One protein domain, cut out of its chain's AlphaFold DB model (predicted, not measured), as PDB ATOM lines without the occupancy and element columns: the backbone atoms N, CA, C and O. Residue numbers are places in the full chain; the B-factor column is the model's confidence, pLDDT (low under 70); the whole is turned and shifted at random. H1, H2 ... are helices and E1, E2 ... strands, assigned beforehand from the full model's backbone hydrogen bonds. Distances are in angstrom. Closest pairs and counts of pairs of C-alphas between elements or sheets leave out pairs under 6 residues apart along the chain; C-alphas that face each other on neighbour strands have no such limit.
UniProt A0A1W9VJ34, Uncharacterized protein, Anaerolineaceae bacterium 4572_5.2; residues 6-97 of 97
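What this domain is: This is residues 6 to 97 of the 97 residues of an uncharacterized protein of Anaerolineaceae bacterium 4572_5.2 (UniProt A0A1W9VJ34). A small head of three short helices, H1, H2 and H3, and the strand hairpin E1 E2 sits at one end of a long arm, the helix H4, whose residues 64 to 74 stick out from the head. Beyond a short link, H5 stands free at the far end, turned across the line of the arm and touching no other helix. The printed part has 92 residues with five named helices and two named strands, in the order H1, H2, E1, E2, H3, H4, H5; the sheet, E1 - E2, is antiparallel, and the class is mostly helix. The whole is extended, with a radius of gyration of the C-alphas of 20.2 A and spans of 60 by 28 by 21 A, the arm and H5 making the length.

How they stand to each other: H1, residues 8 to 14, touches H2, residues 19 to 28, about perpendicular at 78 degrees; their closest C-alphas, of Ser 12 and Pro 19, are 5.0 A apart. E1, residues 34 to 37, and E2, residues 40 to 44, form an antiparallel hairpin at 137 degrees, with N 35 and O 42 at 2.8 A and N 40 and O 37 at 3.0 A, within hydrogen-bond range. The closest C-alphas of H1 and E2, of Pro 8 and Arg 42, are 6.1 A apart. H3, residues 45 to 51, is close to H1 but not clearly touching, the C-alphas of Ser 11 and Leu 48 being closest at 7.6 A. H4, residues 56 to 74, touches H3 with residues 56 to 60 alone, closest at the C-alphas of Ala 49 and Pro 56, 5.2 A. They run opposite ways at a steep tilt of 69.8 degrees, only just short of about perpendicular. H5, residues 83 to 96, is apart from H4. In H1, H2, H3, H4 and H5 every O i to N i+4 pair is within hydrogen-bond range.

Where its parts are: H1 begins at C-alpha 8, (-5.830, 4.271, -22.323), and is 9.8 A long; H2 is 14.3 A. E1 measures 9.6 A and E2 12.9 A. H3 is 10.0 A long. H4, the longest helix, runs 27.0 A from C-alpha 56 at (-19.042, 4.541, -32.769). H5 is 20.5 A long and ends at C-alpha 96, (-10.619, -33.837, -9.093).

The domain as a whole: The two C-alphas farthest apart, of Gln 28 and Asp 84, are 60.4 A apart. Residues 64 to 80, 82 to 88 and 90 to 97 stand free. The printed part has no cut and no long link; H4 to H5, with 8 residues between them, is short, and the other links are tight. The mean pLDDT of the printed part is 84.0, and residues 30 to 33 and residue 97 are under 70.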
ATOM      1  N   VAL A   6     -13.062   2.887 -23.088       85.12
ATOM      2  CA  VAL A   6     -11.897   2.053 -23.342       85.12
ATOM      3  C   VAL A   6     -10.766   2.546 -22.444       85.12
ATOM      4  O   VAL A   6     -10.696   3.735 -22.117       85.12
ATOM      5  N   ASP A   7      -9.938   1.645 -21.929       87.06
ATOM      6  CA  ASP A   7      -8.762   2.047 -21.160       87.06
ATOM      7  C   ASP A   7      -7.722   2.734 -22.076       87.06
ATOM      8  O   ASP A   7      -7.801   2.624 -23.304       87.06
ATOM      9  N   PRO A   8      -6.757   3.483 -21.522       82.38
ATOM     10  CA  PRO A   8      -5.830   4.271 -22.323       82.38
ATOM     11  C   PRO A   8      -4.892   3.426 -23.181       82.38
ATOM     12  O   PRO A   8      -4.484   3.896 -24.238       82.38
ATOM     13  N   GLN A   9      -4.569   2.204 -22.750       84.56
ATOM     14  CA  GLN A   9      -3.676   1.317 -23.483       84.56
ATOM     15  C   GLN A   9      -4.368   0.829 -24.753       84.56
ATOM     16  O   GLN A   9      -3.910   1.146 -25.849       84.56
ATOM     17  N   THR A  10      -5.544   0.217 -24.618       84.19
ATOM     18  CA  THR A  10      -6.353  -0.204 -25.769       84.19
ATOM     19  C   THR A  10      -6.687   0.991 -26.673       84.19
ATOM     20  O   THR A  10      -6.597   0.911 -27.893       84.19
ATOM     21  N   SER A  11      -6.992   2.157 -26.089       84.56
ATOM     22  CA  SER A  11      -7.246   3.377 -26.870       84.56
ATOM     23  C   SER A  11      -6.030   3.816 -27.689       84.56
ATOM     24  O   SER A  11      -6.181   4.258 -28.820       84.56
ATOM     25  N   SER A  12      -4.823   3.702 -27.137       84.38
ATOM     26  CA  SER A  12      -3.589   4.059 -27.838       84.38
ATOM     27  C   SER A  12      -3.220   3.062 -28.937       84.38
ATOM     28  O   SER A  12      -2.799   3.483 -30.012       84.38
ATOM     29  N   GLU A  13      -3.489   1.770 -28.723       84.69
ATOM     30  CA  GLU A  13      -3.314   0.713 -29.724       84.69
ATOM     31  C   GLU A  13      -4.226   0.944 -30.935       84.69
ATOM     32  O   GLU A  13      -3.745   0.960 -32.067       84.69
ATOM     33  N   ILE A  14      -5.509   1.251 -30.702       83.69
ATOM     34  CA  ILE A  14      -6.468   1.639 -31.754       83.69
ATOM     35  C   ILE A  14      -5.949   2.835 -32.564       83.69
ATOM     36  O   ILE A  14      -6.107   2.901 -33.782       83.69
ATOM     37  N   MET A  15      -5.346   3.804 -31.877       82.62
ATOM     38  CA  MET A  15      -4.858   5.043 -32.476       82.62
ATOM     39  C   MET A  15      -3.472   4.904 -33.119       82.62
ATOM     40  O   MET A  15      -2.992   5.866 -33.721       82.62
ATOM     41  N   GLY A  16      -2.814   3.745 -32.989       84.19
ATOM     42  CA  GLY A  16      -1.439   3.535 -33.443       84.19
ATOM     43  C   GLY A  16      -0.433   4.470 -32.764       84.19
ATOM     44  O   GLY A  16       0.544   4.885 -33.388       84.19
ATOM     45  N   ALA A  17      -0.694   4.853 -31.513       85.19
ATOM     46  CA  ALA A  17       0.087   5.823 -30.758       85.19
ATOM     47  C   ALA A  17       0.607   5.225 -29.447       85.19
ATOM     48  O   ALA A  17       0.096   4.234 -28.938       85.19
ATOM     49  N   ASP A  18       1.618   5.870 -28.875       85.06
ATOM     50  CA  ASP A  18       2.075   5.567 -27.522       85.06
ATOM     51  C   ASP A  18       1.027   6.027 -26.472       85.06
ATOM     52  O   ASP A  18       0.485   7.135 -26.608       85.06
ATOM     53  N   PRO A  19       0.737   5.225 -25.423       82.12
ATOM     54  CA  PRO A  19      -0.267   5.551 -24.410       82.12
ATOM     55  C   PRO A  19      -0.065   6.903 -23.721       82.12
ATOM     56  O   PRO A  19      -1.034   7.641 -23.515       82.12
ATOM     57  N   GLU A  20       1.174   7.258 -23.367       83.00
ATOM     58  CA  GLU A  20       1.462   8.526 -22.688       83.00
ATOM     59  C   GLU A  20       1.262   9.707 -23.636       83.00
ATOM     60  O   GLU A  20       0.646  10.714 -23.279       83.00
ATOM     61  N   SER A  21       1.736   9.570 -24.873       83.38
ATOM     62  CA  SER A  21       1.581  10.574 -25.927       83.38
ATOM     63  C   SER A  21       0.107  10.832 -26.246       83.38
ATOM     64  O   SER A  21      -0.316  11.984 -26.377       83.38
ATOM     65  N   PHE A  22      -0.695   9.768 -26.300       83.38
ATOM     66  CA  PHE A  22      -2.128   9.847 -26.552       83.38
ATOM     67  C   PHE A  22      -2.893  10.499 -25.392       83.38
ATOM     68  O   PHE A  22      -3.703  11.402 -25.611       83.38
ATOM     69  N   LEU A  23      -2.597  10.120 -24.145       80.38
ATOM     70  CA  LEU A  23      -3.188  10.768 -22.970       80.38
ATOM     71  C   LEU A  23      -2.826  12.255 -22.896       80.38
ATOM     72  O   LEU A  23      -3.694  13.088 -22.634       80.38
ATOM     73  N   ASN A  24      -1.569  12.606 -23.172       83.94
ATOM     74  CA  ASN A  24      -1.125  13.996 -23.206       83.94
ATOM     75  C   ASN A  24      -1.863  14.806 -24.280       83.94
ATOM     76  O   ASN A  24      -2.294  15.927 -24.006       83.94
ATOM     77  N   PHE A  25      -2.066  14.232 -25.469       83.19
ATOM     78  CA  PHE A  25      -2.873  14.843 -26.525       83.19
ATOM     79  C   PHE A  25      -4.317  15.100 -26.067       83.19
ATOM     80  O   PHE A  25      -4.830  16.209 -26.231       83.19
ATOM     81  N   LEU A  26      -4.959  14.113 -25.437       79.75
ATOM     82  CA  LEU A  26      -6.331  14.243 -24.940       79.75
ATOM     83  C   LEU A  26      -6.466  15.281 -23.814       79.75
ATOM     84  O   LEU A  26      -7.459  16.008 -23.758       79.75
ATOM     85  N   HIS A  27      -5.461  15.390 -22.942       79.19
ATOM     86  CA  HIS A  27      -5.413  16.422 -21.907       79.19
ATOM     87  C   HIS A  27      -5.240  17.829 -22.491       79.19
ATOM     88  O   HIS A  27      -5.886  18.772 -22.028       79.19
ATOM     89  N   GLN A  28      -4.389  17.985 -23.509       80.31
ATOM     90  CA  GLN A  28      -4.135  19.275 -24.159       80.31
ATOM     91  C   GLN A  28      -5.319  19.757 -24.997       80.31
ATOM     92  O   GLN A  28      -5.574  20.959 -25.058       80.31
ATOM     93  N   SER A  29      -6.069  18.838 -25.606       70.25
ATOM     94  CA  SER A  29      -7.235  19.170 -26.428       70.25
ATOM     95  C   SER A  29      -8.451  19.639 -25.621       70.25
ATOM     96  O   SER A  29      -9.460  19.995 -26.224       70.25
ATOM     97  N   GLN A  30      -8.378  19.653 -24.276       62.19
ATOM     98  CA  GLN A  30      -9.509  19.929 -23.368       62.19
ATOM     99  C   GLN A  30     -10.775  19.147 -23.734       62.19
ATOM    100  O   GLN A  30     -11.901  19.566 -23.459       62.19
ATOM    101  N   SER A  31     -10.584  17.995 -24.368       60.75
ATOM    102  CA  SER A  31     -11.676  17.145 -24.782       60.75
ATOM    103  C   SER A  31     -12.329  16.630 -23.496       60.75
ATOM    104  O   SER A  31     -11.700  15.940 -22.692       60.75
ATOM    105  N   GLY A  32     -13.583  17.022 -23.233       61.97
ATOM    106  CA  GLY A  32     -14.393  16.589 -22.076       61.97
ATOM    107  C   GLY A  32     -14.730  15.090 -22.092       61.97
ATOM    108  O   GLY A  32     -15.763  14.658 -21.592       61.97
ATOM    109  N   SER A  33     -13.870  14.313 -22.728       68.81
ATOM    110  CA  SER A  33     -14.121  13.028 -23.344       68.81
ATOM    111  C   SER A  33     -13.201  11.941 -22.777       68.81
ATOM    112  O   SER A  33     -13.329  10.767 -23.140       68.81
ATOM    113  N   VAL A  34     -12.320  12.331 -21.843       76.69
ATOM    114  CA  VAL A  34     -11.597  11.456 -20.919       76.69
ATOM    115  C   VAL A  34     -12.300  11.483 -19.568       76.69
ATOM    116  O   VAL A  34     -12.452  12.529 -18.940       76.69
ATOM    117  N   ILE A  35     -12.722  10.313 -19.105       78.62
ATOM    118  CA  ILE A  35     -13.440  10.133 -17.848       78.62
ATOM    119  C   ILE A  35     -12.515   9.398 -16.884       78.62
ATOM    120  O   ILE A  35     -11.872   8.418 -17.252       78.62
ATOM    121  N   LYS A  36     -12.440   9.845 -15.630       78.81
ATOM    122  CA  LYS A  36     -11.750   9.097 -14.575       78.81
ATOM    123  C   LYS A  36     -12.763   8.245 -13.821       78.81
ATOM    124  O   LYS A  36     -13.639   8.786 -13.154       78.81
ATOM    125  N   LEU A  37     -12.642   6.925 -13.914       76.25
ATOM    126  CA  LEU A  37     -13.543   5.969 -13.273       76.25
ATOM    127  C   LEU A  37     -12.733   5.004 -12.404       76.25
ATOM    128  O   LEU A  37     -11.815   4.350 -12.892       76.25
ATOM    129  N   ASN A  38     -13.050   4.924 -11.108       79.50
ATOM    130  CA  ASN A  38     -12.316   4.109 -10.124       79.50
ATOM    131  C   ASN A  38     -10.796   4.365 -10.140       79.50
ATOM    132  O   ASN A  38     -10.004   3.433 -10.201       79.50
ATOM    133  N   ASN A  39     -10.390   5.638 -10.136       79.50
ATOM    134  CA  ASN A  39      -9.002   6.094 -10.296       79.50
ATOM    135  C   ASN A  39      -8.318   5.793 -11.637       79.50
ATOM    136  O   ASN A  39      -7.222   6.306 -11.852       79.50
ATOM    137  N   ASN A  40      -8.972   5.090 -12.559       81.38
ATOM    138  CA  ASN A  40      -8.427   4.786 -13.874       81.38
ATOM    139  C   ASN A  40      -8.970   5.759 -14.917       81.38
ATOM    140  O   ASN A  40     -10.168   6.045 -14.961       81.38
ATOM    141  N   TRP A  41      -8.083   6.276 -15.759       84.69
ATOM    142  CA  TRP A  41      -8.494   7.052 -16.921       84.69
ATOM    143  C   TRP A  41      -9.161   6.140 -17.945       84.69
ATOM    144  O   TRP A  41      -8.787   4.982 -18.103       84.69
ATOM    145  N   ARG A  42     -10.189   6.657 -18.603       86.88
ATOM    146  CA  ARG A  42     -10.991   5.964 -19.604       86.88
ATOM    147  C   ARG A  42     -11.296   6.946 -20.724       86.88
ATOM    148  O   ARG A  42     -11.608   8.105 -20.450       86.88
ATOM    149  N   VAL A  43     -11.254   6.490 -21.963       87.12
ATOM    150  CA  VAL A  43     -11.586   7.300 -23.136       87.12
ATOM    151  C   VAL A  43     -12.933   6.846 -23.674       87.12
ATOM    152  O   VAL A  43     -13.208   5.653 -23.782       87.12
ATOM    153  N   SER A  44     -13.814   7.800 -23.953       87.69
ATOM    154  CA  SER A  44     -15.117   7.507 -24.549       87.69
ATOM    155  C   SER A  44     -14.964   7.011 -25.990       87.69
ATOM    156  O   SER A  44     -14.231   7.607 -26.783       87.69
ATOM    157  N   ILE A  45     -15.710   5.961 -26.349       88.00
ATOM    158  CA  ILE A  45     -15.732   5.411 -27.713       88.00
ATOM    159  C   ILE A  45     -16.195   6.446 -28.750       88.00
ATOM    160  O   ILE A  45     -15.746   6.438 -29.891       88.00
ATOM    161  N   PHE A  46     -17.048   7.388 -28.339       87.81
ATOM    162  CA  PHE A  46     -17.530   8.472 -29.196       87.81
ATOM    163  C   PHE A  46     -16.405   9.435 -29.584       87.81
ATOM    164  O   PHE A  46     -16.350   9.882 -30.724       87.81
ATOM    165  N   THR A  47     -15.478   9.699 -28.663       86.56
ATOM    166  CA  THR A  47     -14.288  10.519 -28.920       86.56
ATOM    167  C   THR A  47     -13.356   9.835 -29.897       86.56
ATOM    168  O   THR A  47     -12.860  10.461 -30.823       86.56
ATOM    169  N   LEU A  48     -13.105   8.542 -29.683       87.00
ATOM    170  CA  LEU A  48     -12.237   7.765 -30.563       87.00
ATOM    171  C   LEU A  48     -12.816   7.727 -31.977       87.00
ATOM    172  O   LEU A  48     -12.093   7.954 -32.943       87.00
ATOM    173  N   ALA A  49     -14.133   7.536 -32.092       89.38
ATOM    174  CA  ALA A  49     -14.828   7.583 -33.369       89.38
ATOM    175  C   ALA A  49     -14.698   8.954 -34.057       89.38
ATOM    176  O   ALA A  49     -14.434   9.007 -35.255       89.38
ATOM    177  N   GLU A  50     -14.815  10.054 -33.307       88.81
ATOM    178  CA  GLU A  50     -14.627  11.412 -33.831       88.81
ATOM    179  C   GLU A  50     -13.195  11.643 -34.337       88.81
ATOM    180  O   GLU A  50     -13.014  12.119 -35.456       88.81
ATOM    181  N   ILE A  51     -12.177  11.248 -33.561       86.94
ATOM    182  CA  ILE A  51     -10.764  11.405 -33.945       86.94
ATOM    183  C   ILE A  51     -10.445  10.592 -35.209       86.94
ATOM    184  O   ILE A  51      -9.743  11.075 -36.095       86.94
ATOM    185  N   LEU A  52     -10.974   9.371 -35.308       87.94
ATOM    186  CA  LEU A  52     -10.768   8.474 -36.449       87.94
ATOM    187  C   LEU A  52     -11.694   8.770 -37.635       87.94
ATOM    188  O   LEU A  52     -11.619   8.079 -38.650       87.94
ATOM    189  N   ASN A  53     -12.563   9.781 -37.522       91.38
ATOM    190  CA  ASN A  53     -13.567  10.124 -38.528       91.38
ATOM    191  C   ASN A  53     -14.410   8.903 -38.958       91.38
ATOM    192  O   ASN A  53     -14.621   8.641 -40.144       91.38
ATOM    193  N   THR A  54     -14.870   8.137 -37.971       91.88
ATOM    194  CA  THR A  54     -15.707   6.943 -38.132       91.88
ATOM    195  C   THR A  54     -16.945   7.021 -37.234       91.88
ATOM    196  O   THR A  54     -17.159   8.000 -36.518       91.88
ATOM    197  N   THR A  55     -17.807   6.004 -37.274       92.62
ATOM    198  CA  THR A  55     -18.958   5.914 -36.370       92.62
ATOM    199  C   THR A  55     -18.616   5.077 -35.133       92.62
ATOM    200  O   THR A  55     -17.853   4.115 -35.235       92.62
ATOM    201  N   PRO A  56     -19.213   5.371 -33.962       89.81
ATOM    202  CA  PRO A  56     -19.042   4.541 -32.769       89.81
ATOM    203  C   PRO A  56     -19.427   3.075 -32.993       89.81
ATOM    204  O   PRO A  56     -18.798   2.200 -32.417       89.81
ATOM    205  N   ALA A  57     -20.434   2.812 -33.836       90.25
ATOM    206  CA  ALA A  57     -20.845   1.455 -34.194       90.25
ATOM    207  C   ALA A  57     -19.729   0.712 -34.942       90.25
ATOM    208  O   ALA A  57     -19.297  -0.333 -34.487       90.25
ATOM    209  N   THR A  58     -19.173   1.320 -35.995       91.06
ATOM    210  CA  THR A  58     -18.059   0.728 -36.761       91.06
ATOM    211  C   THR A  58     -16.848   0.453 -35.869       91.06
ATOM    212  O   THR A  58     -16.172  -0.563 -36.015       91.06
ATOM    213  N   LEU A  59     -16.564   1.364 -34.932       88.69
ATOM    214  CA  LEU A  59     -15.450   1.199 -34.007       88.69
ATOM    215  C   LEU A  59     -15.696   0.068 -32.997       88.69
ATOM    216  O   LEU A  59     -14.771  -0.675 -32.694       88.69
ATOM    217  N   LEU A  60     -16.926  -0.075 -32.493       88.69
ATOM    218  CA  LEU A  60     -17.304  -1.194 -31.627       88.69
ATOM    219  C   LEU A  60     -17.209  -2.530 -32.363       88.69
ATOM    220  O   LEU A  60     -16.604  -3.444 -31.815       88.69
ATOM    221  N   ASP A  61     -17.719  -2.609 -33.593       89.44
ATOM    222  CA  ASP A  61     -17.643  -3.819 -34.418       89.44
ATOM    223  C   ASP A  61     -16.175  -4.236 -34.623       89.44
ATOM    224  O   ASP A  61     -15.808  -5.386 -34.411       89.44
ATOM    225  N   THR A  62     -15.298  -3.271 -34.921       87.62
ATOM    226  CA  THR A  62     -13.855  -3.528 -35.095       87.62
ATOM    227  C   THR A  62     -13.199  -4.058 -33.814       87.62
ATOM    228  O   THR A  62     -12.322  -4.919 -33.872       87.62
ATOM    229  N   LEU A  63     -13.595  -3.537 -32.648       85.69
ATOM    230  CA  LEU A  63     -13.062  -3.987 -31.359       85.69
ATOM    231  C   LEU A  63     -13.558  -5.380 -30.982       85.69
ATOM    232  O   LEU A  63     -12.794  -6.164 -30.425       85.69
ATOM    233  N   GLU A  64     -14.820  -5.679 -31.279       87.06
ATOM    234  CA  GLU A  64     -15.393  -7.007 -31.083       87.06
ATOM    235  C   GLU A  64     -14.680  -8.040 -31.958       87.06
ATOM    236  O   GLU A  64     -14.242  -9.066 -31.440       87.06
ATOM    237  N   ASP A  65     -14.473  -7.733 -33.241       87.81
ATOM    238  CA  ASP A  65     -13.751  -8.601 -34.173       87.81
ATOM    239  C   ASP A  65     -12.310  -8.866 -33.711       87.81
ATOM    240  O   ASP A  65     -11.831  -9.999 -33.780       87.81
ATOM    241  N   TYR A  66     -11.617  -7.841 -33.204       84.88
ATOM    242  CA  TYR A  66     -10.256  -7.987 -32.688       84.88
ATOM    243  C   TYR A  66     -10.195  -8.891 -31.450       84.88
ATOM    244  O   TYR A  66      -9.378  -9.811 -31.394       84.88
ATOM    245  N   GLU A  67     -11.070  -8.668 -30.467       84.31
ATOM    246  CA  GLU A  67     -11.117  -9.508 -29.266       84.31
ATOM    247  C   GLU A  67     -11.546 -10.943 -29.590       84.31
ATOM    248  O   GLU A  67     -10.992 -11.892 -29.035       84.31
ATOM    249  N   LEU A  68     -12.473 -11.125 -30.533       86.25
ATOM    250  CA  LEU A  68     -12.852 -12.448 -31.014       86.25
ATOM    251  C   LEU A  68     -11.678 -13.151 -31.705       86.25
ATOM    252  O   LEU A  68     -11.432 -14.324 -31.434       86.25
ATOM    253  N   GLY A  69     -10.922 -12.437 -32.544       86.12
ATOM    254  CA  GLY A  69      -9.706 -12.955 -33.174       86.12
ATOM    255  C   GLY A  69      -8.678 -13.420 -32.143       86.12
ATOM    256  O   GLY A  69      -8.192 -14.545 -32.224       86.12
ATOM    257  N   ARG A  70      -8.431 -12.611 -31.106       84.81
ATOM    258  CA  ARG A  70      -7.538 -12.980 -29.997       84.81
ATOM    259  C   ARG A  70      -8.009 -14.215 -29.229       84.81
ATOM    260  O   ARG A  70      -7.182 -15.021 -28.811       84.81
ATOM    261  N   LEU A  71      -9.317 -14.362 -29.015       86.44
ATOM    262  CA  LEU A  71      -9.876 -15.549 -28.362       86.44
ATOM    263  C   LEU A  71      -9.691 -16.802 -29.220       86.44
ATOM    264  O   LEU A  71      -9.341 -17.848 -28.680       86.44
ATOM    265  N   ILE A  72      -9.885 -16.692 -30.535       86.50
ATOM    266  CA  ILE A  72      -9.646 -17.794 -31.473       86.50
ATOM    267  C   ILE A  72      -8.169 -18.206 -31.444       86.50
ATOM    268  O   ILE A  72      -7.882 -19.385 -31.286       86.50
ATOM    269  N   GLU A  73      -7.240 -17.249 -31.511       86.00
ATOM    270  CA  GLU A  73      -5.799 -17.532 -31.407       86.00
ATOM    271  C   GLU A  73      -5.428 -18.190 -30.071       86.00
ATOM    272  O   GLU A  73      -4.560 -19.055 -30.027       86.00
ATOM    273  N   SER A  74      -6.096 -17.819 -28.972       83.12
ATOM    274  CA  SER A  74      -5.784 -18.367 -27.644       83.12
ATOM    275  C   SER A  74      -6.104 -19.853 -27.474       83.12
ATOM    276  O   SER A  74      -5.582 -20.460 -26.543       83.12
ATOM    277  N   VAL A  75      -6.944 -20.413 -28.349       84.62
ATOM    278  CA  VAL A  75      -7.345 -21.829 -28.345       84.62
ATOM    279  C   VAL A  75      -6.838 -22.579 -29.581       84.62
ATOM    280  O   VAL A  75      -7.215 -23.725 -29.794       84.62
ATOM    281  N   ASP A  76      -6.011 -21.945 -30.421       80.25
ATOM    282  CA  ASP A  76      -5.501 -22.557 -31.660       80.25
ATOM    283  C   ASP A  76      -4.541 -23.726 -31.367       80.25
ATOM    284  O   ASP A  76      -4.508 -24.714 -32.097       80.25
ATOM    285  N   ASP A  77      -3.815 -23.641 -30.249       80.25
ATOM    286  CA  ASP A  77      -2.914 -24.689 -29.757       80.25
ATOM    287  C   ASP A  77      -3.613 -25.712 -28.836       80.25
ATOM    288  O   ASP A  77      -2.956 -26.629 -28.332       80.25
ATOM    289  N   ASP A  78      -4.919 -25.568 -28.579       83.19
ATOM    290  CA  ASP A  78      -5.644 -26.491 -27.706       83.19
ATOM    291  C   ASP A  78      -5.861 -27.844 -28.398       83.19
ATOM    292  O   ASP A  78      -6.185 -27.943 -29.586       83.19
ATOM    293  N   ASP A  79      -5.727 -28.915 -27.617       82.06
ATOM    294  CA  ASP A  79      -5.979 -30.266 -28.098       82.06
ATOM    295  C   ASP A  79      -7.442 -30.410 -28.551       82.06
ATOM    296  O   ASP A  79      -8.394 -30.278 -27.774       82.06
ATOM    297  N   PHE A  80      -7.628 -30.744 -29.827       81.62
ATOM    298  CA  PHE A  80      -8.930 -31.137 -30.345       81.62
ATOM    299  C   PHE A  80      -9.222 -32.585 -29.961       81.62
ATOM    300  O   PHE A  80      -8.574 -33.511 -30.448       81.62
ATOM    301  N   PHE A  81     -10.235 -32.777 -29.119       84.19
ATOM    302  CA  PHE A  81     -10.697 -34.102 -28.718       84.19
ATOM    303  C   PHE A  81     -11.928 -34.527 -29.512       84.19
ATOM    304  O   PHE A  81     -12.892 -33.768 -29.653       84.19
ATOM    305  N   ASP A  82     -11.948 -35.787 -29.939       88.81
ATOM    306  CA  ASP A  82     -13.183 -36.421 -30.390       88.81
ATOM    307  C   ASP A  82     -14.165 -36.583 -29.217       88.81
ATOM    308  O   ASP A  82     -13.788 -36.566 -28.043       88.81
ATOM    309  N   ALA A  83     -15.453 -36.775 -29.519       83.75
ATOM    310  CA  ALA A  83     -16.518 -36.790 -28.511       83.75
ATOM    311  C   ALA A  83     -16.257 -37.764 -27.339       83.75
ATOM    312  O   ALA A  83     -16.482 -37.414 -26.178       83.75
ATOM    313  N   ASP A  84     -15.743 -38.961 -27.634       91.38
ATOM    314  CA  ASP A  84     -15.435 -39.981 -26.623       91.38
ATOM    315  C   ASP A  84     -14.200 -39.623 -25.774       91.38
ATOM    316  O   ASP A  84     -14.112 -40.003 -24.604       91.38
ATOM    317  N   GLU A  85     -13.232 -38.904 -26.347       88.94
ATOM    318  CA  GLU A  85     -12.025 -38.438 -25.652       88.94
ATOM    319  C   GLU A  85     -12.344 -37.239 -24.757       88.94
ATOM    320  O   GLU A  85     -12.013 -37.251 -23.567       88.94
ATOM    321  N   GLY A  86     -13.104 -36.273 -25.279       87.69
ATOM    322  CA  GLY A  86     -13.571 -35.114 -24.526       87.69
ATOM    323  C   GLY A  86     -14.433 -35.516 -23.328       87.69
ATOM    324  O   GLY A  86     -14.270 -34.974 -22.233       87.69
ATOM    325  N   GLN A  87     -15.294 -36.531 -23.479       89.56
ATOM    326  CA  GLN A  87     -16.099 -37.049 -22.370       89.56
ATOM    327  C   GLN A  87     -15.232 -37.612 -21.232       89.56
ATOM    328  O   GLN A  87     -15.537 -37.379 -20.060       89.56
ATOM    329  N   LYS A  88     -14.158 -38.345 -21.553       92.31
ATOM    330  CA  LYS A  88     -13.260 -38.928 -20.544       92.31
ATOM    331  C   LYS A  88     -12.487 -37.854 -19.788       92.31
ATOM    332  O   LYS A  88     -12.415 -37.926 -18.564       92.31
ATOM    333  N   ILE A  89     -11.958 -36.855 -20.494       87.50
ATOM    334  CA  ILE A  89     -11.223 -35.740 -19.881       87.50
ATOM    335  C   ILE A  89     -12.144 -34.907 -18.983       87.50
ATOM    336  O   ILE A  89     -11.804 -34.611 -17.840       87.50
ATOM    337  N   TYR A  90     -13.361 -34.612 -19.439       86.06
ATOM    338  CA  TYR A  90     -14.343 -33.905 -18.620       86.06
ATOM    339  C   TYR A  90     -14.687 -34.660 -17.323       86.06
ATOM    340  O   TYR A  90     -14.775 -34.063 -16.248       86.06
ATOM    341  N   GLN A  91     -14.841 -35.986 -17.401       91.75
ATOM    342  CA  GLN A  91     -15.078 -36.824 -16.222       91.75
ATOM    343  C   GLN A  91     -13.888 -36.843 -15.252       91.75
ATOM    344  O   GLN A  91     -14.114 -36.933 -14.047       91.75
ATOM    345  N   GLN A  92     -12.648 -36.738 -15.746       90.06
ATOM    346  CA  GLN A  92     -11.460 -36.613 -14.895       90.06
ATOM    347  C   GLN A  92     -11.475 -35.301 -14.106       90.06
ATOM    348  O   GLN A  92     -11.362 -35.340 -12.884       90.06
ATOM    349  N   TYR A  93     -11.727 -34.164 -14.763       88.94
ATOM    350  CA  TYR A  93     -11.817 -32.871 -14.075       88.94
ATOM    351  C   TYR A  93     -12.923 -32.828 -13.017       88.94
ATOM    352  O   TYR A  93     -12.726 -32.273 -11.940       88.94
ATOM    353  N   LEU A  94     -14.079 -33.443 -13.289       88.19
ATOM    354  CA  LEU A  94     -15.171 -33.544 -12.315       88.19
ATOM    355  C   LEU A  94     -14.828 -34.400 -11.091       88.19
ATOM    356  O   LEU A  94     -15.435 -34.211 -10.043       88.19
ATOM    357  N   ALA A  95     -13.916 -35.363 -11.225       86.38
ATOM    358  CA  ALA A  95     -13.493 -36.220 -10.122       86.38
ATOM    359  C   ALA A  95     -12.393 -35.580  -9.254       86.38
ATOM    360  O   ALA A  95     -12.191 -36.014  -8.120       86.38
ATOM    361  N   GLU A  96     -11.682 -34.582  -9.785       77.81
ATOM    362  CA  GLU A  96     -10.619 -33.837  -9.093       77.81
ATOM    363  C   GLU A  96     -11.116 -32.569  -8.368       77.81
ATOM    364  O   GLU A  96     -10.377 -32.016  -7.550       77.81
ATOM    365  N   ALA A  97     -12.351 -32.125  -8.642       60.06
ATOM    366  CA  ALA A  97     -13.017 -30.977  -8.013       60.06
ATOM    367  C   ALA A  97     -13.803 -31.356  -6.743       60.06
ATOM    368  O   ALA A  97     -13.798 -30.538  -5.792       60.06
TER     369      ALA A  97